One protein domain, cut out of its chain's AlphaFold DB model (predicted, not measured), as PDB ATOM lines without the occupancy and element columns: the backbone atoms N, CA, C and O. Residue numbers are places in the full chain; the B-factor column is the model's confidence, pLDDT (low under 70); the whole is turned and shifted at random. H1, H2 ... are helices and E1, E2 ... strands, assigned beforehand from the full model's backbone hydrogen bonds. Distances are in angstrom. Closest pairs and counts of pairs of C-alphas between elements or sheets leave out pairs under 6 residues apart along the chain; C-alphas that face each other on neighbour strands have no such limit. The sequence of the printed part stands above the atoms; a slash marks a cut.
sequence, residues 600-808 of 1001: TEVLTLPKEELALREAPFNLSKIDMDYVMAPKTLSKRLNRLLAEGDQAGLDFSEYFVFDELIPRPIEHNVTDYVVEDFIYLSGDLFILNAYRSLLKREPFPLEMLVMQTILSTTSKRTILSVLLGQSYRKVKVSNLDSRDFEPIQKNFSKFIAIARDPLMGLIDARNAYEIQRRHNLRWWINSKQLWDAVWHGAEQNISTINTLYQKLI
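Overview. This is residues 600 to 808 of the 1001 residues of an uncharacterized protein of Jannaschia faecimaris (UniProt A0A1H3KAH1). Two lobes of helices follow each other along an elongated domain, one holding H1 to H4 and the other H6, H7 and H8, while the long helix H10 runs along one side and packs on H7 near its far end. H9 spans the gap between the lobes, from H5 to H4, and H11 packs on H7 at the end of the domain away from H4. The 209 printed residues have eleven named helices and two named strands, in the order H1 H2 H3 H4 E1 H5 H6 H7 H8 E2 H9 H10 H11, with E1 and E2 as a small parallel sheet. The class is mostly helix, and helices that touch are mostly crossed. The whole is compact, with a radius of gyration of the C-alphas of 18.8 A, and spans 62 by 34 by 31 A.

Arrangement. H1, residues 600 to 604, touches H4, residues 633 to 647, closest at the C-alphas of Leu 603 and Arg 636, 6.2 A apart. H3, residues 624 to 628, touches H4 too, closest at the C-alphas of Val 627 and Arg 639, 5.1 A. H2, residues 607 to 610, and H3 only just touch, with 3 pairs of C-alphas within 8 A, closest Lys 607 and Met 624 at 6.2 A. E1, residues 671 to 673, and E2, residues 731 to 733, are parallel neighbours; N 672 and O 731 are within hydrogen-bond range at 2.9 A, as are N 733 and O 672 at 2.9 A. With H5, residues 675 to 678, H6, residues 682 to 693, H7, residues 700 to 712, and H8, residues 715 to 725, they form a strand-helix-strand unit, two parallel neighbour strands with helices between them along the chain. H5 touches residues 685 to 689 of H6, closest at the C-alphas of Phe 677 and Phe 685, 6.4 A. H6 touches H7 with residues 682 to 686 alone, at a steep tilt of 66 degrees, opposite ways, closest at the C-alphas of Ile 686 and Met 706, 7.0 A. H6 touches H8 at a shallow tilt of 33 degrees, only just short of steep, the same way, closest at the C-alphas of Leu 693 and Leu 722, 6.5 A. H7 and H8 form a helical hairpin, at a steep tilt of 44 degrees, closest at the C-alphas of Leu 710 and Ile 718, 6.7 A. H9, residues 741 to 754, only just touches H4, with 3 pairs of C-alphas within 8 A, closest Leu 633 and Phe 750 at 7.1 A; H9 is close to H5 but not clearly touching, closest at the C-alphas of Ile 678 and Gln 744, 6.6 A. H10, residues 762 to 792, touches H7 with residues 782 to 789 alone, about perpendicular at 89 degrees, closest at the C-alphas of Pro 700 and Trp 786, 4.9 A. H11, residues 797 to 807, touches residues 701 to 705 of H7, closest at the C-alphas of Val 705 and Asn 801, 6.0 A. H10 is apart from H4, for instance. Each O i to N i+4 pair is within hydrogen-bond range in H1, H3, H4, H6, H7, H8, H10 and H11, but 6 of 10 in H9; H2 and H5 are too short for such a pair.

Along the chain. H1 begins at C-alpha 600, (167.474, 121.144, 126.839). H4 and H9 each measure 20.5 A from first to last C-alpha, H7 18.5 A and H6 16.6 A. H10 measures 44.8 A, from C-alpha 762 at (154.247, 110.112, 131.160) to C-alpha 792 at (141.580, 143.465, 104.120). H11 ends at C-alpha 807, (147.084, 152.536, 117.830).

Size, cuts and confidence. The C-alphas farthest apart, Gln 646 and Glu 794, are 62.4 A apart. The printed part has no cut. The links from H2 to H3 and from H4 to E1 are long, with 13 and 23 residues. Mean pLDDT of the printed part is 83.8; it is under 70 at residue 667 and at residues 711 to 712, 726 to 729, 737 to 745 and 795 to 796.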
ATOM      1  N   THR A 600     166.820 120.195 127.717       89.38
ATOM      2  CA  THR A 600     167.474 121.144 126.839       89.38
ATOM      3  C   THR A 600     167.798 122.454 127.551       89.38
ATOM      4  O   THR A 600     168.895 122.973 127.379       89.38
ATOM      5  N   GLU A 601     166.907 122.946 128.415       91.06
ATOM      6  CA  GLU A 601     167.147 124.160 129.199       91.06
ATOM      7  C   GLU A 601     168.328 123.990 130.161       91.06
ATOM      8  O   GLU A 601     169.140 124.903 130.308       91.06
ATOM      9  N   VAL A 602     168.476 122.804 130.762       91.69
ATOM     10  CA  VAL A 602     169.604 122.464 131.647       91.69
ATOM     11  C   VAL A 602     170.930 122.494 130.891       91.69
ATOM     12  O   VAL A 602     171.955 122.851 131.461       91.69
ATOM     13  N   LEU A 603     170.937 122.155 129.601       89.88
ATOM     14  CA  LEU A 603     172.147 122.164 128.771       89.88
ATOM     15  C   LEU A 603     172.536 123.563 128.285       89.88
ATOM     16  O   LEU A 603     173.684 123.785 127.865       89.88
ATOM     17  N   THR A 604     171.575 124.485 128.273       87.06
ATOM     18  CA  THR A 604     171.704 125.744 127.550       87.06
ATOM     19  C   THR A 604     171.692 126.986 128.426       87.06
ATOM     20  O   THR A 604     172.383 127.948 128.085       87.06
ATOM     21  N   LEU A 605     170.948 126.982 129.534       89.19
ATOM     22  CA  LEU A 605     170.906 128.103 130.467       89.19
ATOM     23  C   LEU A 605     172.256 128.269 131.190       89.19
ATOM     24  O   LEU A 605     172.913 127.275 131.498       89.19
ATOM     25  N   PRO A 606     172.689 129.505 131.496       87.69
ATOM     26  CA  PRO A 606     173.859 129.746 132.333       87.69
ATOM     27  C   PRO A 606     173.688 129.093 133.706       87.69
ATOM     28  O   PRO A 606     172.581 129.044 134.243       87.69
ATOM     29  N   LYS A 607     174.782 128.622 134.314       88.50
ATOM     30  CA  LYS A 607     174.721 127.937 135.617       88.50
ATOM     31  C   LYS A 607     174.136 128.831 136.717       88.50
ATOM     32  O   LYS A 607     173.426 128.345 137.590       88.50
ATOM     33  N   GLU A 608     174.403 130.135 136.652       89.19
ATOM     34  CA  GLU A 608     173.895 131.126 137.598       89.19
ATOM     35  C   GLU A 608     172.373 131.254 137.483       89.19
ATOM     36  O   GLU A 608     171.685 131.405 138.487       89.19
ATOM     37  N   GLU A 609     171.846 131.125 136.265       89.12
ATOM     38  CA  GLU A 609     170.410 131.147 135.995       89.12
ATOM     39  C   GLU A 609     169.730 129.853 136.436       89.12
ATOM     40  O   GLU A 609     168.656 129.899 137.031       89.12
ATOM     41  N   LEU A 610     170.375 128.704 136.212       90.62
ATOM     42  CA  LEU A 610     169.887 127.404 136.678       90.62
ATOM     43  C   LEU A 610     169.772 127.342 138.205       90.62
ATOM     44  O   LEU A 610     168.800 126.799 138.720       90.62
ATOM     45  N   ALA A 611     170.720 127.941 138.933       88.06
ATOM     46  CA  ALA A 611     170.705 127.979 140.397       88.06
ATOM     47  C   ALA A 611     169.545 128.803 140.989       88.06
ATOM     48  O   ALA A 611     169.225 128.655 142.167       88.06
ATOM     49  N   LEU A 612     168.928 129.676 140.188       88.38
ATOM     50  CA  LEU A 612     167.867 130.595 140.607       88.38
ATOM     51  C   LEU A 612     166.467 130.145 140.159       88.38
ATOM     52  O   LEU A 612     165.500 130.874 140.384       88.38
ATOM     53  N   ARG A 613     166.343 128.981 139.512       90.56
ATOM     54  CA  ARG A 613     165.072 128.448 138.999       90.56
ATOM     55  C   ARG A 613     164.625 127.212 139.765       90.56
ATOM     56  O   ARG A 613     165.431 126.425 140.253       90.56
ATOM     57  N   GLU A 614     163.313 127.025 139.823       90.75
ATOM     58  CA  GLU A 614     162.719 125.785 140.310       90.75
ATOM     59  C   GLU A 614     162.887 124.677 139.257       90.75
ATOM     60  O   GLU A 614     162.611 124.887 138.073       90.75
ATOM     61  N   ALA A 615     163.327 123.499 139.698       89.81
ATOM     62  CA  ALA A 615     163.485 122.301 138.881       89.81
ATOM     63  C   ALA A 615     162.883 121.079 139.607       89.81
ATOM     64  O   ALA A 615     162.778 121.102 140.838       89.81
ATOM     65  N   PRO A 616     162.530 119.994 138.889       87.25
ATOM     66  CA  PRO A 616     161.929 118.788 139.475       87.25
ATOM     67  C   PRO A 616     162.799 118.088 140.531       87.25
ATOM     68  O   PRO A 616     162.292 117.332 141.355       87.25
ATOM     69  N   PHE A 617     164.107 118.344 140.531       85.56
ATOM     70  CA  PHE A 617     165.032 117.901 141.568       85.56
ATOM     71  C   PHE A 617     166.088 118.976 141.838       85.56
ATOM     72  O   PHE A 617     166.254 119.944 141.096       85.56
ATOM     73  N   ASN A 618     166.833 118.790 142.925       86.00
ATOM     74  CA  ASN A 618     167.865 119.725 143.338       86.00
ATOM     75  C   ASN A 618     169.103 119.657 142.418       86.00
ATOM     76  O   ASN A 618     169.965 118.794 142.604       86.00
ATOM     77  N   LEU A 619     169.210 120.604 141.479       86.50
ATOM     78  CA  LEU A 619     170.339 120.737 140.546       86.50
ATOM     79  C   LEU A 619     171.695 120.974 141.235       86.50
ATOM     80  O   LEU A 619     172.722 120.691 140.631       86.50
ATOM     81  N   SER A 620     171.734 121.412 142.501       86.62
ATOM     82  CA  SER A 620     173.006 121.586 143.235       86.62
ATOM     83  C   SER A 620     173.759 120.278 143.509       86.62
ATOM     84  O   SER A 620     174.906 120.318 143.945       86.62
ATOM     85  N   LYS A 621     173.137 119.119 143.249       89.12
ATOM     86  CA  LYS A 621     173.798 117.806 143.300       89.12
ATOM     87  C   LYS A 621     174.685 117.514 142.084       89.12
ATOM     88  O   LYS A 621     175.418 116.535 142.118       89.12
ATOM     89  N   ILE A 622     174.587 118.318 141.028       93.44
ATOM     90  CA  ILE A 622     175.313 118.154 139.768       93.44
ATOM     91  C   ILE A 622     176.424 119.205 139.700       93.44
ATOM     92  O   ILE A 622     176.161 120.385 139.951       93.44
ATOM     93  N   ASP A 623     177.646 118.821 139.309       94.19
ATOM     94  CA  ASP A 623     178.699 119.796 139.007       94.19
ATOM     95  C   ASP A 623     178.400 120.512 137.678       94.19
ATOM     96  O   ASP A 623     178.874 120.152 136.595       94.19
ATOM     97  N   MET A 624     177.591 121.571 137.757       93.75
ATOM     98  CA  MET A 624     177.227 122.368 136.586       93.75
ATOM     99  C   MET A 624     178.426 123.096 135.964       93.75
ATOM    100  O   MET A 624     178.377 123.417 134.776       93.75
ATOM    101  N   ASP A 625     179.513 123.324 136.706       93.56
ATOM    102  CA  ASP A 625     180.747 123.887 136.156       93.56
ATOM    103  C   ASP A 625     181.438 122.889 135.225       93.56
ATOM    104  O   ASP A 625     181.821 123.227 134.095       93.56
ATOM    105  N   TYR A 626     181.513 121.627 135.645       94.62
ATOM    106  CA  TYR A 626     181.976 120.539 134.796       94.62
ATOM    107  C   TYR A 626     181.067 120.338 133.578       94.62
ATOM    108  O   TYR A 626     181.571 120.254 132.446       94.62
ATOM    109  N   VAL A 627     179.744 120.312 133.770       93.31
ATOM    110  CA  VAL A 627     178.761 120.136 132.686       93.31
ATOM    111  C   VAL A 627     178.852 121.260 131.654       93.31
ATOM    112  O   VAL A 627     178.858 120.973 130.456       93.31
ATOM    113  N   MET A 628     178.971 122.520 132.085       91.31
ATOM    114  CA  MET A 628     178.929 123.697 131.204       91.31
ATOM    115  C   MET A 628     180.261 124.040 130.526       91.31
ATOM    116  O   MET A 628     180.262 124.758 129.521       91.31
ATOM    117  N   ALA A 629     181.387 123.516 131.020       92.06
ATOM    118  CA  ALA A 629     182.721 123.801 130.483       92.06
ATOM    119  C   ALA A 629     182.916 123.504 128.971       92.06
ATOM    120  O   ALA A 629     183.645 124.251 128.309       92.06
ATOM    121  N   PRO A 630     182.313 122.465 128.351       89.81
ATOM    122  CA  PRO A 630     182.362 122.279 126.904       89.81
ATOM    123  C   PRO A 630     181.502 123.306 126.162       89.81
ATOM    124  O   PRO A 630     180.391 123.631 126.572       89.81
ATOM    125  N   LYS A 631     181.956 123.734 124.980       82.69
ATOM    126  CA  LYS A 631     181.176 124.635 124.107       82.69
ATOM    127  C   LYS A 631     180.027 123.947 123.355       82.69
ATOM    128  O   LYS A 631     179.100 124.617 122.926       82.69
ATOM    129  N   THR A 632     180.097 122.632 123.145       86.44
ATOM    130  CA  THR A 632     179.146 121.881 122.304       86.44
ATOM    131  C   THR A 632     178.089 121.168 123.143       86.44
ATOM    132  O   THR A 632     178.466 120.425 124.053       86.44
ATOM    133  N   LEU A 633     176.810 121.288 122.769       87.94
ATOM    134  CA  LEU A 633     175.677 120.693 123.496       87.94
ATOM    135  C   LEU A 633     175.798 119.174 123.679       87.94
ATOM    136  O   LEU A 633     175.606 118.697 124.788       87.94
ATOM    137  N   SER A 634     176.253 118.420 122.673       89.19
ATOM    138  CA  SER A 634     176.437 116.962 122.806       89.19
ATOM    139  C   SER A 634     177.438 116.574 123.898       89.19
ATOM    140  O   SER A 634     177.232 115.610 124.626       89.19
ATOM    141  N   LYS A 635     178.524 117.343 124.060       91.44
ATOM    142  CA  LYS A 635     179.490 117.097 125.144       91.44
ATOM    143  C   LYS A 635     178.928 117.496 126.504       91.44
ATOM    144  O   LYS A 635     179.265 116.843 127.483       91.44
ATOM    145  N   ARG A 636     178.102 118.546 126.561       93.25
ATOM    146  CA  ARG A 636     177.394 118.930 127.790       93.25
ATOM    147  C   ARG A 636     176.410 117.847 128.203       93.25
ATOM    148  O   ARG A 636     176.438 117.460 129.355       93.25
ATOM    149  N   LEU A 637     175.638 117.302 127.260       93.06
ATOM    150  CA  LEU A 637     174.724 116.189 127.509       93.06
ATOM    151  C   LEU A 637     175.473 114.986 128.085       93.06
ATOM    152  O   LEU A 637     175.118 114.518 129.156       93.06
ATOM    153  N   ASN A 638     176.567 114.554 127.453       92.81
ATOM    154  CA  ASN A 638     177.355 113.427 127.964       92.81
ATOM    155  C   ASN A 638     177.890 113.671 129.384       92.81
ATOM    156  O   ASN A 638     177.930 112.746 130.188       92.81
ATOM    157  N   ARG A 639     178.311 114.904 129.697       95.38
ATOM    158  CA  ARG A 639     178.750 115.262 131.053       95.38
ATOM    159  C   ARG A 639     177.591 115.318 132.035       95.38
ATOM    160  O   ARG A 639     177.750 114.845 133.147       95.38
ATOM    161  N   LEU A 640     176.450 115.865 131.623       93.88
ATOM    162  CA  LEU A 640     175.250 115.928 132.446       93.88
ATOM    163  C   LEU A 640     174.807 114.520 132.832       93.88
ATOM    164  O   LEU A 640     174.650 114.265 134.016       93.88
ATOM    165  N   LEU A 641     174.704 113.606 131.861       92.56
ATOM    166  CA  LEU A 641     174.372 112.201 132.106       92.56
ATOM    167  C   LEU A 641     175.378 111.543 133.064       92.56
ATOM    168  O   LEU A 641     174.965 110.939 134.045       92.56
ATOM    169  N   ALA A 642     176.683 111.744 132.856       93.88
ATOM    170  CA  ALA A 642     177.714 111.186 133.738       93.88
ATOM    171  C   ALA A 642     177.660 111.734 135.179       93.88
ATOM    172  O   ALA A 642     177.955 111.002 136.123       93.88
ATOM    173  N   GLU A 643     177.316 113.010 135.361       95.06
ATOM    174  CA  GLU A 643     177.103 113.603 136.687       95.06
ATOM    175  C   GLU A 643     175.794 113.118 137.323       95.06
ATOM    176  O   GLU A 643     175.752 112.863 138.524       95.06
ATOM    177  N   GLY A 644     174.737 112.945 136.524       92.56
ATOM    178  CA  GLY A 644     173.479 112.346 136.973       92.56
ATOM    179  C   GLY A 644     173.683 110.936 137.497       92.56
ATOM    180  O   GLY A 644     173.308 110.659 138.633       92.56
ATOM    181  N   ASP A 645     174.377 110.087 136.737       92.44
ATOM    182  CA  ASP A 645     174.709 108.719 137.140       92.44
ATOM    183  C   ASP A 645     175.492 108.695 138.463       92.44
ATOM    184  O   ASP A 645     175.177 107.919 139.367       92.44
ATOM    185  N   GLN A 646     176.481 109.584 138.621       92.88
ATOM    186  CA  GLN A 646     177.244 109.721 139.869       92.88
ATOM    187  C   GLN A 646     176.376 110.191 141.046       92.88
ATOM    188  O   GLN A 646     176.579 109.748 142.178       92.88
ATOM    189  N   ALA A 647     175.405 111.065 140.787       91.00
ATOM    190  CA  ALA A 647     174.458 111.567 141.777       91.00
ATOM    191  C   ALA A 647     173.263 110.622 142.025       91.00
ATOM    192  O   ALA A 647     172.431 110.918 142.890       91.00
ATOM    193  N   GLY A 648     173.168 109.504 141.293       90.81
ATOM    194  CA  GLY A 648     172.030 108.584 141.335       90.81
ATOM    195  C   GLY A 648     170.731 109.210 140.817       90.81
ATOM    196  O   GLY A 648     169.665 108.954 141.373       90.81
ATOM    197  N   LEU A 649     170.827 110.080 139.812       89.06
ATOM    198  CA  LEU A 649     169.713 110.790 139.191       89.06
ATOM    199  C   LEU A 649     169.484 110.275 137.771       89.06
ATOM    200  O   LEU A 649     170.353 110.406 136.913       89.06
ATOM    201  N   ASP A 650     168.281 109.772 137.514       87.06
ATOM    202  CA  ASP A 650     167.830 109.439 136.168       87.06
ATOM    203  C   ASP A 650     167.055 110.622 135.573       87.06
ATOM    204  O   ASP A 650     165.884 110.842 135.877       87.06
ATOM    205  N   PHE A 651     167.700 111.418 134.714       84.50
ATOM    206  CA  PHE A 651     167.038 112.569 134.088       84.50
ATOM    207  C   PHE A 651     165.844 112.179 133.212       84.50
ATOM    208  O   PHE A 651     164.967 113.022 132.999       84.50
ATOM    209  N   SER A 652     165.784 110.932 132.725       81.56
ATOM    210  CA  SER A 652     164.639 110.439 131.959       81.56
ATOM    211  C   SER A 652     163.371 110.340 132.815       81.56
ATOM    212  O   SER A 652     162.271 110.369 132.275       81.56
ATOM    213  N   GLU A 653     163.488 110.349 134.145       83.31
ATOM    214  CA  GLU A 653     162.344 110.420 135.058       83.31
ATOM    215  C   GLU A 653     161.910 111.852 135.396       83.31
ATOM    216  O   GLU A 653     160.909 112.032 136.079       83.31
ATOM    217  N   TYR A 654     162.628 112.892 134.964       84.00
ATOM    218  CA  TYR A 654     162.363 114.259 135.439       84.00
ATOM    219  C   TYR A 654     162.084 115.263 134.329       84.00
ATOM    220  O   TYR A 654     161.301 116.191 134.536       84.00
ATOM    221  N   PHE A 655     162.702 115.094 133.161       90.00
ATOM    222  CA  PHE A 655     162.644 116.081 132.091       90.00
ATOM    223  C   PHE A 655     162.206 115.478 130.767       90.00
ATOM    224  O   PHE A 655     162.643 114.394 130.395       90.00
ATOM    225  N   VAL A 656     161.421 116.245 130.013       91.88
ATOM    226  CA  VAL A 656     161.223 115.986 128.583       91.88
ATOM    227  C   VAL A 656     162.499 116.373 127.835       91.88
ATOM    228  O   VAL A 656     163.124 117.382 128.174       91.88
ATOM    229  N   PHE A 657     162.880 115.602 126.813       92.56
ATOM    230  CA  PHE A 657     163.994 115.951 125.934       92.56
ATOM    231  C   PHE A 657     163.557 116.061 124.472       92.56
ATOM    232  O   PHE A 657     163.689 115.134 123.674       92.56
ATOM    233  N   ASP A 658     163.030 117.234 124.142       90.44
ATOM    234  CA  ASP A 658     162.530 117.572 122.810       90.44
ATOM    235  C   ASP A 658     162.725 119.075 122.527       90.44
ATOM    236  O   ASP A 658     163.301 119.803 123.349       90.44
ATOM    237  N   GLU A 659     162.268 119.546 121.367       87.06
ATOM    238  CA  GLU A 659     162.268 120.956 120.985       87.06
ATOM    239  C   GLU A 659     161.628 121.851 122.053       87.06
ATOM    240  O   GLU A 659     160.629 121.522 122.694       87.06
ATOM    241  N   LEU A 660     162.217 123.030 122.263       88.25
ATOM    242  CA  LEU A 660     161.599 124.029 123.125       88.25
ATOM    243  C   LEU A 660     160.360 124.578 122.424       88.25
ATOM    244  O   LEU A 660     160.427 125.035 121.285       88.25
ATOM    245  N   ILE A 661     159.240 124.563 123.136       88.88
ATOM    246  CA  ILE A 661     157.973 125.129 122.682       88.88
ATOM    247  C   ILE A 661     157.650 126.394 123.484       88.88
ATOM    248  O   ILE A 661     158.092 126.519 124.629       88.88
ATOM    249  N   PRO A 662     156.853 127.326 122.927       88.81
ATOM    250  CA  PRO A 662     156.330 128.448 123.692       88.81
ATOM    251  C   PRO A 662     155.654 127.974 124.981       88.81
ATOM    252  O   PRO A 662     154.745 127.127 124.946       88.81
ATOM    253  N   ARG A 663     156.107 128.527 126.108       82.44
ATOM    254  CA  ARG A 663     155.636 128.134 127.437       82.44
ATOM    255  C   ARG A 663     154.152 128.473 127.622       82.44
ATOM    256  O   ARG A 663     153.640 129.396 126.973       82.44
ATOM    257  N   PRO A 664     153.440 127.742 128.499       77.19
ATOM    258  CA  PRO A 664     152.180 128.243 129.026       77.19
ATOM    259  C   PRO A 664     152.420 129.586 129.730       77.19
ATOM    260  O   PRO A 664     153.518 129.872 130.199       77.19
ATOM    261  N   ILE A 665     151.395 130.433 129.767       74.44
ATOM    262  CA  ILE A 665     151.517 131.747 130.400       74.44
ATOM    263  C   ILE A 665     151.551 131.565 131.912       74.44
ATOM    264  O   ILE A 665     150.615 131.024 132.498       74.44
ATOM    265  N   GLU A 666     152.620 132.054 132.529       75.12
ATOM    266  CA  GLU A 666     152.804 132.084 133.974       75.12
ATOM    267  C   GLU A 666     152.720 133.549 134.427       75.12
ATOM    268  O   GLU A 666     153.697 134.293 134.380       75.12
ATOM    269  N   HIS A 667     151.520 133.997 134.813       69.56
ATOM    270  CA  HIS A 667     151.220 135.415 135.078       69.56
ATOM    271  C   HIS A 667     151.986 136.036 136.257       69.56
ATOM    272  O   HIS A 667     151.974 137.255 136.431       69.56
ATOM    273  N   ASN A 668     152.615 135.206 137.083       73.12
ATOM    274  CA  ASN A 668     153.454 135.618 138.196       73.12
ATOM    275  C   ASN A 668     154.926 135.804 137.798       73.12
ATOM    276  O   ASN A 668     155.653 136.427 138.565       73.12
ATOM    277  N   VAL A 669     155.367 135.292 136.641       80.81
ATOM    278  CA  VAL A 669     156.757 135.406 136.178       80.81
ATOM    279  C   VAL A 669     157.039 136.825 135.689       80.81
ATOM    280  O   VAL A 669     156.388 137.343 134.785       80.81
ATOM    281  N   THR A 670     158.059 137.441 136.279       82.25
ATOM    282  CA  THR A 670     158.452 138.843 136.057       82.25
ATOM    283  C   THR A 670     159.924 138.994 135.667       82.25
ATOM    284  O   THR A 670     160.348 140.073 135.247       82.25
ATOM    285  N   ASP A 671     160.723 137.931 135.788       87.69
ATOM    286  CA  ASP A 671     162.153 137.927 135.482       87.69
ATOM    287  C   ASP A 671     162.482 136.822 134.477       87.69
ATOM    288  O   ASP A 671     162.440 135.634 134.803       87.69
ATOM    289  N   TYR A 672     162.830 137.227 133.260       90.62
ATOM    290  CA  TYR A 672     163.283 136.335 132.201       90.62
ATOM    291  C   TYR A 672     164.746 136.592 131.871       90.62
ATOM    292  O   TYR A 672     165.308 137.664 132.121       90.62
ATOM    293  N   VAL A 673     165.352 135.620 131.204       90.19
ATOM    294  CA  VAL A 673     166.637 135.813 130.537       90.19
ATOM    295  C   VAL A 673     166.493 135.624 129.043       90.19
ATOM    296  O   VAL A 673     165.542 135.017 128.556       90.19
ATOM    297  N   VAL A 674     167.456 136.154 128.299       88.12
ATOM    298  CA  VAL A 674     167.498 136.052 126.837       88.12
ATOM    299  C   VAL A 674     167.295 134.612 126.341       88.12
ATOM    300  O   VAL A 674     166.571 134.401 125.369       88.12
ATOM    301  N   GLU A 675     167.864 133.616 127.022       87.50
ATOM    302  CA  GLU A 675     167.747 132.191 126.693       87.50
ATOM    303  C   GLU A 675     166.315 131.653 126.690       87.50
ATOM    304  O   GLU A 675     166.046 130.705 125.957       87.50
ATOM    305  N   ASP A 676     165.384 132.273 127.418       89.69
ATOM    306  CA  ASP A 676     163.968 131.891 127.360       89.69
ATOM    307  C   ASP A 676     163.349 132.159 125.976       89.69
ATOM    308  O   ASP A 676     162.275 131.646 125.666       89.69
ATOM    309  N   PHE A 677     164.032 132.936 125.125       88.75
ATOM    310  CA  PHE A 677     163.542 133.354 123.813       88.75
ATOM    311  C   PHE A 677     164.425 132.912 122.642       88.75
ATOM    312  O   PHE A 677     163.908 132.701 121.545       88.75
ATOM    313  N   ILE A 678     165.748 132.788 122.822       83.81
ATOM    314  CA  ILE A 678     166.677 132.699 121.674       83.81
ATOM    315  C   ILE A 678     166.497 131.463 120.794       83.81
ATOM    316  O   ILE A 678     166.822 131.517 119.606       83.81
ATOM    317  N   TYR A 679     166.000 130.368 121.366       83.50
ATOM    318  CA  TYR A 679     165.894 129.080 120.681       83.50
ATOM    319  C   TYR A 679     164.709 129.002 119.717       83.50
ATOM    320  O   TYR A 679     164.735 128.208 118.779       83.50
ATOM    321  N   LEU A 680     163.707 129.861 119.903       84.44
ATOM    322  CA  LEU A 680     162.544 129.958 119.028       84.44
ATOM    323  C   LEU A 680     162.839 130.908 117.856       84.44
ATOM    324  O   LEU A 680     163.592 131.871 118.012       84.44
ATOM    325  N   SER A 681     162.227 130.686 116.691       78.69
ATOM    326  CA  SER A 681     162.279 131.577 115.509       78.69
ATOM    327  C   SER A 681     160.895 131.894 114.968       78.69
ATOM    328  O   SER A 681     159.920 131.226 115.315       78.69
ATOM    329  N   GLY A 682     160.839 132.909 114.096       81.00
ATOM    330  CA  GLY A 682     159.635 133.297 113.371       81.00
ATOM    331  C   GLY A 682     158.456 133.502 114.313       81.00
ATOM    332  O   GLY A 682     158.577 134.153 115.353       81.00
ATOM    333  N   ASP A 683     157.339 132.874 113.978       82.44
ATOM    334  CA  ASP A 683     156.075 133.042 114.689       82.44
ATOM    335  C   ASP A 683     156.108 132.474 116.110       82.44
ATOM    336  O   ASP A 683     155.524 133.061 117.018       82.44
ATOM    337  N   LEU A 684     156.851 131.385 116.343       84.00
ATOM    338  CA  LEU A 684     157.002 130.808 117.683       84.00
ATOM    339  C   LEU A 684     157.810 131.723 118.607       84.00
ATOM    340  O   LEU A 684     157.492 131.827 119.792       84.00
ATOM    341  N   PHE A 685     158.824 132.415 118.074       88.62
ATOM    342  CA  PHE A 685     159.559 133.431 118.831       88.62
ATOM    343  C   PHE A 685     158.647 134.591 119.215       88.62
ATOM    344  O   PHE A 685     158.593 134.952 120.389       88.62
ATOM    345  N   ILE A 686     157.919 135.146 118.241       88.88
ATOM    346  CA  ILE A 686     157.024 136.281 118.472       88.88
ATOM    347  C   ILE A 686     155.937 135.887 119.481       88.88
ATOM    348  O   ILE A 686     155.719 136.612 120.450       88.88
ATOM    349  N   LEU A 687     155.319 134.711 119.323       87.81
ATOM    350  CA  LEU A 687     154.320 134.195 120.258       87.81
ATOM    351  C   LEU A 687     154.871 134.089 121.681       87.81
ATOM    352  O   LEU A 687     154.234 134.554 122.624       87.81
ATOM    353  N   ASN A 688     156.044 133.475 121.846       90.44
ATOM    354  CA  ASN A 688     156.654 133.304 123.159       90.44
ATOM    355  C   ASN A 688     157.042 134.648 123.787       90.44
ATOM    356  O   ASN A 688     156.826 134.844 124.982       90.44
ATOM    357  N   ALA A 689     157.553 135.586 122.985       90.38
ATOM    358  CA  ALA A 689     157.863 136.942 123.420       90.38
ATOM    359  C   ALA A 689     156.607 137.678 123.908       90.38
ATOM    360  O   ALA A 689     156.603 138.194 125.022       90.38
ATOM    361  N   TYR A 690     155.509 137.653 123.147       88.25
ATOM    362  CA  TYR A 690     154.240 138.244 123.583       88.25
ATOM    363  C   TYR A 690     153.699 137.591 124.853       88.25
ATOM    364  O   TYR A 690     153.355 138.305 125.793       88.25
ATOM    365  N   ARG A 691     153.662 136.253 124.902       84.38
ATOM    366  CA  ARG A 691     153.149 135.490 126.054       84.38
ATOM    367  C   ARG A 691     153.898 135.763 127.342       84.38
ATOM    368  O   ARG A 691     153.277 135.820 128.397       84.38
ATOM    369  N   SER A 692     155.209 135.927 127.232       85.62
ATOM    370  CA  SER A 692     156.086 136.128 128.381       85.62
ATOM    371  C   SER A 692     156.128 137.587 128.835       85.62
ATOM    372  O   SER A 692     156.242 137.851 130.028       85.62
ATOM    373  N   LEU A 693     156.065 138.543 127.898       84.38
ATOM    374  CA  LEU A 693     156.345 139.955 128.184       84.38
ATOM    375  C   LEU A 693     155.105 140.851 128.217       84.38
ATOM    376  O   LEU A 693     155.136 141.897 128.866       84.38
ATOM    377  N   LEU A 694     154.035 140.485 127.507       80.00
ATOM    378  CA  LEU A 694     152.895 141.372 127.282       80.00
ATOM    379  C   LEU A 694     151.552 140.734 127.657       80.00
ATOM    380  O   LEU A 694     150.896 141.211 128.582       80.00
ATOM    381  N   LYS A 695     151.117 139.703 126.917       79.25
ATOM    382  CA  LYS A 695     149.773 139.114 127.025       79.25
ATOM    383  C   LYS A 695     149.667 137.726 126.393       79.25
ATOM    384  O   LYS A 695     150.474 137.333 125.559       79.25
ATOM    385  N   ARG A 696     148.592 137.015 126.755       76.56
ATOM    386  CA  ARG A 696     148.310 135.618 126.379       76.56
ATOM    387  C   ARG A 696     148.465 135.301 124.893       76.56
ATOM    388  O   ARG A 696     149.077 134.295 124.546       76.56
ATOM    389  N   GLU A 697     147.871 136.098 124.022       79.81
ATOM    390  CA  GLU A 697     147.947 135.885 122.580       79.81
ATOM    391  C   GLU A 697     148.033 137.250 121.889       79.81
ATOM    392  O   GLU A 697     147.249 138.144 122.227       79.81
ATOM    393  N   PRO A 698     148.985 137.437 120.964       85.00
ATOM    394  CA  PRO A 698     149.030 138.632 120.134       85.00
ATOM    395  C   PRO A 698     147.871 138.655 119.134       85.00
ATOM    396  O   PRO A 698     147.428 137.616 118.639       85.00
ATOM    397  N   PHE A 699     147.390 139.853 118.815       87.19
ATOM    398  CA  PHE A 699     146.398 140.058 117.766       87.19
ATOM    399  C   PHE A 699     147.006 139.837 116.370       87.19
ATOM    400  O   PHE A 699     148.212 140.010 116.187       87.19
ATOM    401  N   PRO A 700     146.196 139.518 115.344       86.31
ATOM    402  CA  PRO A 700     146.677 139.399 113.967       86.31
ATOM    403  C   PRO A 700     147.507 140.588 113.476       86.31
ATOM    404  O   PRO A 700     148.565 140.402 112.880       86.31
ATOM    405  N   LEU A 701     147.059 141.810 113.789       88.50
ATOM    406  CA  LEU A 701     147.764 143.045 113.444       88.50
ATOM    407  C   LEU A 701     149.153 143.106 114.101       88.50
ATOM    408  O   LEU A 701     150.144 143.386 113.437       88.50
ATOM    409  N   GLU A 702     149.224 142.795 115.397       89.44
ATOM    410  CA  GLU A 702     150.464 142.746 116.181       89.44
ATOM    411  C   GLU A 702     151.458 141.731 115.620       89.44
ATOM    412  O   GLU A 702     152.644 142.029 115.492       89.44
ATOM    413  N   MET A 703     150.972 140.547 115.247       87.25
ATOM    414  CA  MET A 703     151.810 139.503 114.666       87.25
ATOM    415  C   MET A 703     152.403 139.913 113.323       87.25
ATOM    416  O   MET A 703     153.611 139.788 113.149       87.25
ATOM    417  N   LEU A 704     151.596 140.454 112.405       84.69
ATOM    418  CA  LEU A 704     152.075 140.915 111.095       84.69
ATOM    419  C   LEU A 704     153.107 142.042 111.232       84.69
ATOM    420  O   LEU A 704     154.127 142.058 110.536       84.69
ATOM    421  N   VAL A 705     152.880 142.961 112.170       88.06
ATOM    422  CA  VAL A 705     153.819 144.050 112.450       88.06
ATOM    423  C   VAL A 705     155.107 143.518 113.071       88.06
ATOM    424  O   VAL A 705     156.190 143.866 112.604       88.06
ATOM    425  N   MET A 706     155.032 142.641 114.076       88.56
ATOM    426  CA  MET A 706     156.235 142.045 114.664       88.56
ATOM    427  C   MET A 706     156.978 141.156 113.676       88.56
ATOM    428  O   MET A 706     158.203 141.150 113.690       88.56
ATOM    429  N   GLN A 707     156.288 140.454 112.780       83.19
ATOM    430  CA  GLN A 707     156.932 139.716 111.699       83.19
ATOM    431  C   GLN A 707     157.675 140.673 110.764       83.19
ATOM    432  O   GLN A 707     158.818 140.403 110.397       83.19
ATOM    433  N   THR A 708     157.085 141.833 110.460       77.62
ATOM    434  CA  THR A 708     157.740 142.896 109.684       77.62
ATOM    435  C   THR A 708     158.960 143.464 110.398       77.62
ATOM    436  O   THR A 708     160.006 143.627 109.781       77.62
ATOM    437  N   ILE A 709     158.877 143.696 111.707       80.50
ATOM    438  CA  ILE A 709     160.003 144.187 112.509       80.50
ATOM    439  C   ILE A 709     161.101 143.131 112.614       80.50
ATOM    440  O   ILE A 709     162.270 143.468 112.453       80.50
ATOM    441  N   LEU A 710     160.759 141.860 112.855       78.44
ATOM    442  CA  LEU A 710     161.728 140.757 112.886       78.44
ATOM    443  C   LEU A 710     162.509 140.715 111.576       78.44
ATOM    444  O   LEU A 710     163.722 140.517 111.574       78.44
ATOM    445  N   SER A 711     161.773 140.954 110.493       67.94
ATOM    446  CA  SER A 711     162.253 140.926 109.130       67.94
ATOM    447  C   SER A 711     163.201 142.090 108.807       67.94
ATOM    448  O   SER A 711     164.277 141.907 108.244       67.94
ATOM    449  N   THR A 712     162.866 143.310 109.225       63.22
ATOM    450  CA  THR A 712     163.695 144.489 108.932       63.22
ATOM    451  C   THR A 712     164.802 144.741 109.955       63.22
ATOM    452  O   THR A 712     165.773 145.434 109.636       63.22
ATOM    453  N   THR A 713     164.680 144.192 111.170       73.50
ATOM    454  CA  THR A 713     165.549 144.502 112.320       73.50
ATOM    455  C   THR A 713     166.119 143.244 113.006       73.50
ATOM    456  O   THR A 713     167.024 142.596 112.477       73.50
ATOM    457  N   SER A 714     165.690 142.911 114.231       76.50
ATOM    458  CA  SER A 714     166.206 141.788 115.017       76.50
ATOM    459  C   SER A 714     165.227 141.299 116.093       76.50
ATOM    460  O   SER A 714     164.352 142.035 116.551       76.50
ATOM    461  N   LYS A 715     165.448 140.073 116.592       83.81
ATOM    462  CA  LYS A 715     164.763 139.542 117.788       83.81
ATOM    463  C   LYS A 715     164.925 140.460 119.002       83.81
ATOM    464  O   LYS A 715     163.966 140.693 119.728       83.81
ATOM    465  N   ARG A 716     166.127 141.014 119.198       84.31
ATOM    466  CA  ARG A 716     166.412 141.976 120.270       84.31
ATOM    467  C   ARG A 716     165.497 143.193 120.169       84.31
ATOM    468  O   ARG A 716     164.934 143.596 121.176       84.31
ATOM    469  N   THR A 717     165.322 143.736 118.967       82.62
ATOM    470  CA  THR A 717     164.444 144.882 118.720       82.62
ATOM    471  C   THR A 717     163.003 144.571 119.113       82.62
ATOM    472  O   THR A 717     162.385 145.380 119.797       82.62
ATOM    473  N   ILE A 718     162.487 143.385 118.773       87.06
ATOM    474  CA  ILE A 718     161.147 142.952 119.204       87.06
ATOM    475  C   ILE A 718     161.046 142.894 120.723       87.06
ATOM    476  O   ILE A 718     160.108 143.451 121.282       87.06
ATOM    477  N   LEU A 719     162.010 142.267 121.403       89.25
ATOM    478  CA  LEU A 719     162.006 142.218 122.868       89.25
ATOM    479  C   LEU A 719     162.055 143.628 123.465       89.25
ATOM    480  O   LEU A 719     161.310 143.898 124.395       89.25
ATOM    481  N   SER A 720     162.852 144.547 122.913       85.50
ATOM    482  CA  SER A 720     162.897 145.946 123.357       85.50
ATOM    483  C   SER A 720     161.573 146.684 123.138       85.50
ATOM    484  O   SER A 720     161.120 147.388 124.036       85.50
ATOM    485  N   VAL A 721     160.936 146.511 121.974       85.75
ATOM    486  CA  VAL A 721     159.618 147.089 121.658       85.75
ATOM    487  C   VAL A 721     158.563 146.560 122.631       85.75
ATOM    488  O   VAL A 721     157.820 147.337 123.224       85.75
ATOM    489  N   LEU A 722     158.526 145.242 122.844       87.62
ATOM    490  CA  LEU A 722     157.591 144.615 123.776       87.62
ATOM    491  C   LEU A 722     157.886 144.992 125.225       87.62
ATOM    492  O   LEU A 722     156.945 145.180 125.979       87.62
ATOM    493  N   LEU A 723     159.149 145.158 125.620       84.56
ATOM    494  CA  LEU A 723     159.516 145.632 126.955       84.56
ATOM    495  C   LEU A 723     159.137 147.098 127.177       84.56
ATOM    496  O   LEU A 723     158.753 147.451 128.288       84.56
ATOM    497  N   GLY A 724     159.202 147.931 126.135       79.00
ATOM    498  CA  GLY A 724     158.703 149.304 126.175       79.00
ATOM    499  C   GLY A 724     157.187 149.371 126.377       79.00
ATOM    500  O   GLY A 724     156.708 150.258 127.077       79.00
ATOM    501  N   GLN A 725     156.443 148.427 125.783       77.75
ATOM    502  CA  GLN A 725     154.985 148.292 125.937       77.75
ATOM    503  C   GLN A 725     154.585 147.587 127.226       77.75
ATOM    504  O   GLN A 725     153.548 147.889 127.817       77.75
ATOM    505  N   SER A 726     155.390 146.619 127.660       59.34
ATOM    506  CA  SER A 726     155.239 145.989 128.955       59.34
ATOM    507  C   SER A 726     155.334 147.128 129.954       59.34
ATOM    508  O   SER A 726     156.291 147.894 129.924       59.34
ATOM    509  N   TYR A 727     154.313 147.323 130.778       60.66
ATOM    510  CA  TYR A 727     154.227 148.444 131.714       60.66
ATOM    511  C   TYR A 727     155.287 148.312 132.837       60.66
ATOM    512  O   TYR A 727     154.941 148.156 133.999       60.66
ATOM    513  N   ARG A 728     156.582 148.236 132.492       56.03
ATOM    514  CA  ARG A 728     157.755 147.846 133.300       56.03
ATOM    515  C   ARG A 728     157.555 146.598 134.180       56.03
ATOM    516  O   ARG A 728     158.284 146.403 135.146       56.03
ATOM    517  N   LYS A 729     156.579 145.758 133.816       66.44
ATOM    518  CA  LYS A 729     156.103 144.561 134.537       66.44
ATOM    519  C   LYS A 729     157.144 143.447 134.587       66.44
ATOM    520  O   LYS A 729     157.164 142.652 135.519       66.44
ATOM    521  N   VAL A 730     157.952 143.371 133.535       78.56
ATOM    522  CA  VAL A 730     158.828 142.247 133.243       78.56
ATOM    523  C   VAL A 730     160.202 142.780 132.866       78.56
ATOM    524  O   VAL A 730     160.311 143.793 132.175       78.56
ATOM    525  N   LYS A 731     161.259 142.100 133.306       85.75
ATOM    526  CA  LYS A 731     162.631 142.373 132.872       85.75
ATOM    527  C   LYS A 731     163.186 141.187 132.089       85.75
ATOM    528  O   LYS A 731     162.881 140.036 132.392       85.75
ATOM    529  N   VAL A 732     164.022 141.488 131.097       89.38
ATOM    530  CA  VAL A 732     164.831 140.491 130.385       89.38
ATOM    531  C   VAL A 732     166.295 140.800 130.649       89.38
ATOM    532  O   VAL A 732     166.826 141.814 130.192       89.38
ATOM    533  N   SER A 733     166.951 139.924 131.398       87.75
ATOM    534  CA  SER A 733     168.360 140.080 131.750       87.75
ATOM    535  C   SER A 733     169.260 139.666 130.570       87.75
ATOM    536  O   SER A 733     168.930 138.743 129.823       87.75
ATOM    537  N   ASN A 734     170.418 140.324 130.410       81.25
ATOM    538  CA  ASN A 734     171.421 140.074 129.351       81.25
ATOM    539  C   ASN A 734     170.987 140.382 127.902       81.25
ATOM    540  O   ASN A 734     171.618 139.899 126.962       81.25
ATOM    541  N   LEU A 735     169.956 141.211 127.704       83.12
ATOM    542  CA  LEU A 735     169.469 141.587 126.368       83.12
ATOM    543  C   LEU A 735     170.536 142.279 125.500       83.12
ATOM    544  O   LEU A 735     170.616 142.027 124.298       83.12
ATOM    545  N   ASP A 736     171.382 143.113 126.108       74.31
ATOM    546  CA  ASP A 736     172.371 143.920 125.384       74.31
ATOM    547  C   ASP A 736     173.656 143.175 125.008       74.31
ATOM    548  O   ASP A 736     174.389 143.625 124.127       74.31
ATOM    549  N   SER A 737     173.951 142.052 125.666       61.12
ATOM    550  CA  SER A 737     175.271 141.413 125.627       61.12
ATOM    551  C   SER A 737     175.381 140.235 124.655       61.12
ATOM    552  O   SER A 737     176.435 139.598 124.603       61.12
ATOM    553  N   ARG A 738     174.325 139.915 123.890       65.19
ATOM    554  CA  ARG A 738     174.272 138.688 123.077       65.19
ATOM    555  C   ARG A 738     173.760 138.869 121.656       65.19
ATOM    556  O   ARG A 738     172.823 139.617 121.395       65.19
ATOM    557  N   ASP A 739     174.349 138.073 120.767       65.62
ATOM    558  CA  ASP A 739     173.857 137.816 119.417       65.62
ATOM    559  C   ASP A 739     172.945 136.572 119.415       65.62
ATOM    560  O   ASP A 739     173.306 135.517 119.945       65.62
ATOM    561  N   PHE A 740     171.748 136.709 118.843       66.88
ATOM    562  CA  PHE A 740     170.685 135.699 118.865       66.88
ATOM    563  C   PHE A 740     170.845 134.638 117.759       66.88
ATOM    564  O   PHE A 740     170.327 133.529 117.901       66.88
ATOM    565  N   GLU A 741     171.532 134.944 116.654       57.81
ATOM    566  CA  GLU A 741     171.498 134.118 115.431       57.81
ATOM    567  C   GLU A 741     172.428 132.881 115.451       57.81
ATOM    568  O   GLU A 741     171.978 131.788 115.088       57.81
ATOM    569  N   PRO A 742     173.698 132.958 115.905       58.22
ATOM    570  CA  PRO A 742     174.620 131.814 115.843       58.22
ATOM    571  C   PRO A 742     174.243 130.652 116.774       58.22
ATOM    572  O   PRO A 742     174.611 129.499 116.530       58.22
ATOM    573  N   ILE A 743     173.525 130.946 117.860       62.75
ATOM    574  CA  ILE A 743     173.169 129.967 118.893       62.75
ATOM    575  C   ILE A 743     172.016 129.078 118.416       62.75
ATOM    576  O   ILE A 743     172.062 127.860 118.596       62.75
ATOM    577  N   GLN A 744     171.029 129.657 117.730       66.44
ATOM    578  CA  GLN A 744     169.843 128.934 117.285       66.44
ATOM    579  C   GLN A 744     170.159 127.857 116.232       66.44
ATOM    580  O   GLN A 744     169.719 126.716 116.351       66.44
ATOM    581  N   LYS A 745     170.980 128.176 115.223       64.19
ATOM    582  CA  LYS A 745     171.297 127.238 114.126       64.19
ATOM    583  C   LYS A 745     171.996 125.962 114.610       64.19
ATOM    584  O   LYS A 745     171.784 124.883 114.057       64.19
ATOM    585  N   ASN A 746     172.842 126.081 115.631       71.12
ATOM    586  CA  ASN A 746     173.525 124.935 116.234       71.12
ATOM    587  C   ASN A 746     172.593 124.129 117.143       71.12
ATOM    588  O   ASN A 746     172.733 122.913 117.248       71.12
ATOM    589  N   PHE A 747     171.637 124.809 117.769       80.19
ATOM    590  CA  PHE A 747     170.643 124.213 118.641       80.19
ATOM    591  C   PHE A 747     169.650 123.324 117.883       80.19
ATOM    592  O   PHE A 747     169.515 122.155 118.228       80.19
ATOM    593  N   SER A 748     169.022 123.823 116.812       77.06
ATOM    594  CA  SER A 748     168.020 123.047 116.063       77.06
ATOM    595  C   SER A 748     168.611 121.766 115.472       77.06
ATOM    596  O   SER A 748     168.012 120.702 115.562       77.06
ATOM    597  N   LYS A 749     169.844 121.833 114.946       81.38
ATOM    598  CA  LYS A 749     170.567 120.646 114.461       81.38
ATOM    599  C   LYS A 749     170.860 119.642 115.570       81.38
ATOM    600  O   LYS A 749     170.826 118.442 115.325       81.38
ATOM    601  N   PHE A 750     171.203 120.130 116.761       86.50
ATOM    602  CA  PHE A 750     171.450 119.270 117.909       86.50
ATOM    603  C   PHE A 750     170.168 118.553 118.333       86.50
ATOM    604  O   PHE A 750     170.188 117.332 118.428       86.50
ATOM    605  N   ILE A 751     169.065 119.281 118.521       86.56
ATOM    606  CA  ILE A 751     167.794 118.691 118.961       86.56
ATOM    607  C   ILE A 751     167.226 117.718 117.929       86.56
ATOM    608  O   ILE A 751     166.831 116.623 118.311       86.56
ATOM    609  N   ALA A 752     167.293 118.033 116.633       80.75
ATOM    610  CA  ALA A 752     166.839 117.121 115.580       80.75
ATOM    611  C   ALA A 752     167.515 115.735 115.636       80.75
ATOM    612  O   ALA A 752     166.926 114.740 115.224       80.75
ATOM    613  N   ILE A 753     168.748 115.664 116.149       84.00
ATOM    614  CA  ILE A 753     169.504 114.414 116.307       84.00
ATOM    615  C   ILE A 753     169.323 113.823 117.710       84.00
ATOM    616  O   ILE A 753     169.306 112.606 117.865       84.00
ATOM    617  N   ALA A 754     169.257 114.675 118.732       86.12
ATOM    618  CA  ALA A 754     169.336 114.268 120.128       86.12
ATOM    619  C   ALA A 754     167.974 114.036 120.795       86.12
ATOM    620  O   ALA A 754     167.970 113.451 121.874       86.12
ATOM    621  N   ARG A 755     166.853 114.472 120.192       89.62
ATOM    622  CA  ARG A 755     165.515 114.321 120.787       89.62
ATOM    623  C   ARG A 755     165.254 112.872 121.205       89.62
ATOM    624  O   ARG A 755     165.554 111.929 120.462       89.62
ATOM    625  N   ASP A 756     164.653 112.697 122.375       90.50
ATOM    626  CA  ASP A 756     164.267 111.389 122.891       90.50
ATOM    627  C   ASP A 756     162.820 111.414 123.412       90.50
ATOM    628  O   ASP A 756     162.571 111.923 124.507       90.50
ATOM    629  N   PRO A 757     161.856 110.824 122.675       87.56
ATOM    630  CA  PRO A 757     160.461 110.763 123.102       87.56
ATOM    631  C   PRO A 757     160.226 109.824 124.297       87.56
ATOM    632  O   PRO A 757     159.098 109.735 124.775       87.56
ATOM    633  N   LEU A 758     161.242 109.096 124.769       88.56
ATOM    634  CA  LEU A 758     161.156 108.246 125.958       88.56
ATOM    635  C   LEU A 758     161.591 108.971 127.238       88.56
ATOM    636  O   LEU A 758     161.369 108.445 128.324       88.56
ATOM    637  N   MET A 759     162.195 110.162 127.133       88.56
ATOM    638  CA  MET A 759     162.565 110.955 128.305       88.56
ATOM    639  C   MET A 759     161.379 111.768 128.835       88.56
ATOM    640  O   MET A 759     160.671 112.448 128.088       88.56
ATOM    641  N   GLY A 760     161.221 111.736 130.154       84.75
ATOM    642  CA  GLY A 760     160.198 112.420 130.929       84.75
ATOM    643  C   GLY A 760     159.144 111.447 131.453       84.75
ATOM    644  O   GLY A 760     158.763 110.489 130.781       84.75
ATOM    645  N   LEU A 761     158.606 111.722 132.647       87.50
ATOM    646  CA  LEU A 761     157.417 111.009 133.126       87.50
ATOM    647  C   LEU A 761     156.285 111.146 132.110       87.50
ATOM    648  O   LEU A 761     156.125 112.202 131.493       87.50
ATOM    649  N   ILE A 762     155.438 110.117 132.024       90.12
ATOM    650  CA  ILE A 762     154.247 110.112 131.160       90.12
ATOM    651  C   ILE A 762     153.429 111.401 131.350       90.12
ATOM    652  O   ILE A 762     152.987 111.987 130.369       90.12
ATOM    653  N   ASP A 763     153.278 111.888 132.586       90.44
ATOM    654  CA  ASP A 763     152.543 113.125 132.879       90.44
ATOM    655  C   ASP A 763     153.219 114.374 132.297       90.44
ATOM    656  O   ASP A 763     152.561 115.189 131.651       90.44
ATOM    657  N   ALA A 764     154.535 114.513 132.488       89.31
ATOM    658  CA  ALA A 764     155.305 115.634 131.951       89.31
ATOM    659  C   ALA A 764     155.291 115.623 130.416       89.31
ATOM    660  O   ALA A 764     155.112 116.664 129.783       89.31
ATOM    661  N   ARG A 765     155.407 114.433 129.820       90.81
ATOM    662  CA  ARG A 765     155.354 114.245 128.374       90.81
ATOM    663  C   ARG A 765     153.969 114.530 127.805       90.81
ATOM    664  O   ARG A 765     153.859 115.300 126.857       90.81
ATOM    665  N   ASN A 766     152.904 113.994 128.401       93.56
ATOM    666  CA  ASN A 766     151.538 114.300 127.980       93.56
ATOM    667  C   ASN A 766     151.272 115.811 128.078       93.56
ATOM    668  O   ASN A 766     150.729 116.386 127.141       93.56
ATOM    669  N   ALA A 767     151.703 116.477 129.156       90.81
ATOM    670  CA  ALA A 767     151.576 117.929 129.292       90.81
ATOM    671  C   ALA A 767     152.330 118.696 128.188       90.81
ATOM    672  O   ALA A 767     151.784 119.643 127.618       90.81
ATOM    673  N   TYR A 768     153.551 118.265 127.853       91.81
ATOM    674  CA  TYR A 768     154.332 118.824 126.750       91.81
ATOM    675  C   TYR A 768     153.627 118.651 125.394       91.81
ATOM    676  O   TYR A 768     153.465 119.632 124.669       91.81
ATOM    677  N   GLU A 769     153.128 117.455 125.075       92.00
ATOM    678  CA  GLU A 769     152.432 117.184 123.808       92.00
ATOM    679  C   GLU A 769     151.128 117.985 123.679       92.00
ATOM    680  O   GLU A 769     150.840 118.559 122.626       92.00
ATOM    681  N   ILE A 770     150.361 118.106 124.768       91.12
ATOM    682  CA  ILE A 770     149.165 118.960 124.821       91.12
ATOM    683  C   ILE A 770     149.541 120.418 124.528       91.12
ATOM    684  O   ILE A 770     148.868 121.090 123.742       91.12
ATOM    685  N   GLN A 771     150.613 120.921 125.144       89.50
ATOM    686  CA  GLN A 771     151.069 122.297 124.946       89.50
ATOM    687  C   GLN A 771     151.570 122.526 123.515       89.50
ATOM    688  O   GLN A 771     151.226 123.537 122.898       89.50
ATOM    689  N   ARG A 772     152.330 121.578 122.954       89.50
ATOM    690  CA  ARG A 772     152.785 121.609 121.559       89.50
ATOM    691  C   ARG A 772     151.593 121.682 120.607       89.50
ATOM    692  O   ARG A 772     151.546 122.566 119.750       89.50
ATOM    693  N   ARG A 773     150.583 120.834 120.823       88.88
ATOM    694  CA  ARG A 773     149.320 120.838 120.074       88.88
ATOM    695  C   ARG A 773     148.563 122.163 120.218       88.88
ATOM    696  O   ARG A 773     148.124 122.719 119.215       88.88
ATOM    697  N   HIS A 774     148.443 122.721 121.424       85.62
ATOM    698  CA  HIS A 774     147.807 124.029 121.634       85.62
ATOM    699  C   HIS A 774     148.518 125.165 120.894       85.62
ATOM    700  O   HIS A 774     147.850 126.022 120.320       85.62
ATOM    701  N   ASN A 775     149.852 125.164 120.868       85.06
ATOM    702  CA  ASN A 775     150.630 126.159 120.131       85.06
ATOM    703  C   ASN A 775     150.421 126.039 118.617       85.06
ATOM    704  O   ASN A 775     150.221 127.053 117.951       85.06
ATOM    705  N   LEU A 776     150.405 124.814 118.085       82.69
ATOM    706  CA  LEU A 776     150.130 124.568 116.670       82.69
ATOM    707  C   LEU A 776     148.712 125.009 116.281       82.69
ATOM    708  O   LEU A 776     148.524 125.667 115.262       82.69
ATOM    709  N   ARG A 777     147.714 124.700 117.113       79.56
ATOM    710  CA  ARG A 777     146.325 125.125 116.889       79.56
ATOM    711  C   ARG A 777     146.154 126.633 116.952       79.56
ATOM    712  O   ARG A 777     145.498 127.211 116.091       79.56
ATOM    713  N   TRP A 778     146.781 127.269 117.936       82.06
ATOM    714  CA  TRP A 778     146.825 128.722 118.005       82.06
ATOM    715  C   TRP A 778     147.409 129.317 116.718       82.06
ATOM    716  O   TRP A 778     146.836 130.255 116.168       82.06
ATOM    717  N   TRP A 779     148.513 128.751 116.221       78.69
ATOM    718  CA  TRP A 779     149.155 129.186 114.982       78.69
ATOM    719  C   TRP A 779     148.219 129.059 113.776       78.69
ATOM    720  O   TRP A 779     148.034 130.038 113.057       78.69
ATOM    721  N   ILE A 780     147.583 127.898 113.589       77.19
ATOM    722  CA  ILE A 780     146.649 127.653 112.477       77.19
ATOM    723  C   ILE A 780     145.495 128.667 112.504       77.19
ATOM    724  O   ILE A 780     145.232 129.327 111.497       77.19
ATOM    725  N   ASN A 781     144.865 128.865 113.667       76.00
ATOM    726  CA  ASN A 781     143.759 129.815 113.822       76.00
ATOM    727  C   ASN A 781     144.213 131.261 113.591       76.00
ATOM    728  O   ASN A 781     143.504 132.063 112.984       76.00
ATOM    729  N   SER A 782     145.413 131.599 114.064       77.31
ATOM    730  CA  SER A 782     145.993 132.929 113.883       77.31
ATOM    731  C   SER A 782     146.267 133.195 112.413       77.31
ATOM    732  O   SER A 782     145.867 134.238 111.911       77.31
ATOM    733  N   LYS A 783     146.857 132.235 111.696       77.31
ATOM    734  CA  LYS A 783     147.206 132.378 110.282       77.31
ATOM    735  C   LYS A 783     145.992 132.708 109.410       77.31
ATOM    736  O   LYS A 783     146.077 133.630 108.606       77.31
ATOM    737  N   GLN A 784     144.849 132.054 109.625       76.44
ATOM    738  CA  GLN A 784     143.609 132.393 108.911       76.44
ATOM    739  C   GLN A 784     143.180 133.852 109.147       76.44
ATOM    740  O   GLN A 784     142.822 134.566 108.209       76.44
ATOM    741  N   LEU A 785     143.252 134.324 110.395       80.50
ATOM    742  CA  LEU A 785     142.914 135.707 110.745       80.50
ATOM    743  C   LEU A 785     143.942 136.711 110.210       80.50
ATOM    744  O   LEU A 785     143.579 137.820 109.825       80.50
ATOM    745  N   TRP A 786     145.219 136.333 110.170       80.00
ATOM    746  CA  TRP A 786     146.282 137.149 109.586       80.00
ATOM    747  C   TRP A 786     146.074 137.319 108.099       80.00
ATOM    748  O   TRP A 786     146.185 138.435 107.605       80.00
ATOM    749  N   ASP A 787     145.740 136.238 107.398       74.88
ATOM    750  CA  ASP A 787     145.447 136.297 105.976       74.88
ATOM    751  C   ASP A 787     144.233 137.204 105.743       74.88
ATOM    752  O   ASP A 787     144.297 138.086 104.892       74.88
ATOM    753  N   ALA A 788     143.172 137.101 106.549       79.75
ATOM    754  CA  ALA A 788     142.033 138.015 106.456       79.75
ATOM    755  C   ALA A 788     142.430 139.492 106.659       79.75
ATOM    756  O   ALA A 788     141.999 140.357 105.897       79.75
ATOM    757  N   VAL A 789     143.288 139.788 107.641       84.25
ATOM    758  CA  VAL A 789     143.827 141.138 107.879       84.25
ATOM    759  C   VAL A 789     144.690 141.616 106.712       84.25
ATOM    760  O   VAL A 789     144.528 142.739 106.244       84.25
ATOM    761  N   TRP A 790     145.583 140.766 106.212       78.69
ATOM    762  CA  TRP A 790     146.468 141.073 105.096       78.69
ATOM    763  C   TRP A 790     145.685 141.408 103.821       78.69
ATOM    764  O   TRP A 790     145.956 142.420 103.177       78.69
ATOM    765  N   HIS A 791     144.668 140.609 103.491       75.56
ATOM    766  CA  HIS A 791     143.794 140.864 102.345       75.56
ATOM    767  C   HIS A 791     142.899 142.086 102.558       75.56
ATOM    768  O   HIS A 791     142.729 142.870 101.629       75.56
ATOM    769  N   GLY A 792     142.367 142.279 103.770       76.06
ATOM    770  CA  GLY A 792     141.580 143.465 104.120       76.06
ATOM    771  C   GLY A 792     142.385 144.763 104.031       76.06
ATOM    772  O   GLY A 792     141.838 145.808 103.716       76.06
ATOM    773  N   ALA A 793     143.703 144.699 104.224       73.69
ATOM    774  CA  ALA A 793     144.608 145.821 103.992       73.69
ATOM    775  C   ALA A 793     145.031 145.978 102.519       73.69
ATOM    776  O   ALA A 793     146.024 146.655 102.251       73.69
ATOM    777  N   GLU A 794     144.354 145.311 101.579       70.56
ATOM    778  CA  GLU A 794     144.728 145.245 100.158       70.56
ATOM    779  C   GLU A 794     146.190 144.819  99.950       70.56
ATOM    780  O   GLU A 794     146.876 145.288  99.042       70.56
ATOM    781  N   GLN A 795     146.693 143.944 100.830       65.44
ATOM    782  CA  GLN A 795     148.076 143.463 100.811       65.44
ATOM    783  C   GLN A 795     149.104 144.606 100.933       65.44
ATOM    784  O   GLN A 795     150.225 144.533 100.421       65.44
ATOM    785  N   ASN A 796     148.727 145.690 101.616       67.69
ATOM    786  CA  ASN A 796     149.569 146.857 101.818       67.69
ATOM    787  C   ASN A 796     150.122 146.899 103.247       67.69
ATOM    788  O   ASN A 796     149.464 147.347 104.191       67.69
ATOM    789  N   ILE A 797     151.386 146.496 103.394       72.06
ATOM    790  CA  ILE A 797     152.061 146.493 104.696       72.06
ATOM    791  C   ILE A 797     152.186 147.894 105.310       72.06
ATOM    792  O   ILE A 797     152.159 148.029 106.530       72.06
ATOM    793  N   SER A 798     152.249 148.945 104.483       72.81
ATOM    794  CA  SER A 798     152.285 150.331 104.957       72.81
ATOM    795  C   SER A 798     151.001 150.691 105.698       72.81
ATOM    796  O   SER A 798     151.065 151.284 106.773       72.81
ATOM    797  N   THR A 799     149.842 150.264 105.184       79.56
ATOM    798  CA  THR A 799     148.546 150.453 105.851       79.56
ATOM    799  C   THR A 799     148.547 149.774 107.216       79.56
ATOM    800  O   THR A 799     148.267 150.416 108.221       79.56
ATOM    801  N   ILE A 800     148.941 148.501 107.267       85.69
ATOM    802  CA  ILE A 800     149.001 147.696 108.499       85.69
ATOM    803  C   ILE A 800     149.917 148.352 109.538       85.69
ATOM    804  O   ILE A 800     149.504 148.595 110.673       85.69
ATOM    805  N   ASN A 801     151.142 148.691 109.140       85.75
ATOM    806  CA  ASN A 801     152.126 149.299 110.026       85.75
ATOM    807  C   ASN A 801     151.708 150.702 110.487       85.75
ATOM    808  O   ASN A 801     151.910 151.039 111.652       85.75
ATOM    809  N   THR A 802     151.077 151.498 109.618       84.81
ATOM    810  CA  THR A 802     150.558 152.832 109.960       84.81
ATOM    811  C   THR A 802     149.400 152.743 110.950       84.81
ATOM    812  O   THR A 802     149.383 153.476 111.939       84.81
ATOM    813  N   LEU A 803     148.445 151.834 110.722       89.38
ATOM    814  CA  LEU A 803     147.338 151.584 111.649       89.38
ATOM    815  C   LEU A 803     147.875 151.178 113.023       89.38
ATOM    816  O   LEU A 803     147.469 151.744 114.036       89.38
ATOM    817  N   TYR A 804     148.831 150.249 113.053       90.38
ATOM    818  CA  TYR A 804     149.459 149.824 114.296       90.38
ATOM    819  C   TYR A 804     150.206 150.966 114.993       90.38
ATOM    820  O   TYR A 804     150.013 151.159 116.188       90.38
ATOM    821  N   GLN A 805     150.993 151.762 114.260       86.75
ATOM    822  CA  GLN A 805     151.726 152.900 114.823       86.75
ATOM    823  C   GLN A 805     150.790 153.962 115.421       86.75
ATOM    824  O   GLN A 805     151.126 154.556 116.440       86.75
ATOM    825  N   LYS A 806     149.613 154.195 114.824       86.69
ATOM    826  CA  LYS A 806     148.595 155.095 115.394       86.69
ATOM    827  C   LYS A 806     147.959 154.536 116.669       86.69
ATOM    828  O   LYS A 806     147.579 155.299 117.549       86.69
ATOM    829  N   LEU A 807     147.789 153.218 116.742       87.75
ATOM    830  CA  LEU A 807     147.084 152.536 117.830       87.75
ATOM    831  C   LEU A 807     147.987 152.149 119.009       87.75
ATOM    832  O   LEU A 807     147.486 151.646 120.017       87.75
ATOM    833  N   ILE A 808     149.292 152.387 118.893       81.56
ATOM    834  CA  ILE A 808     150.281 152.210 119.952       81.56
ATOM    835  C   ILE A 808     150.807 153.573 120.416       81.56
ATOM    836  O   ILE A 808     150.883 154.522 119.638       81.56
TER     837      ILE A 808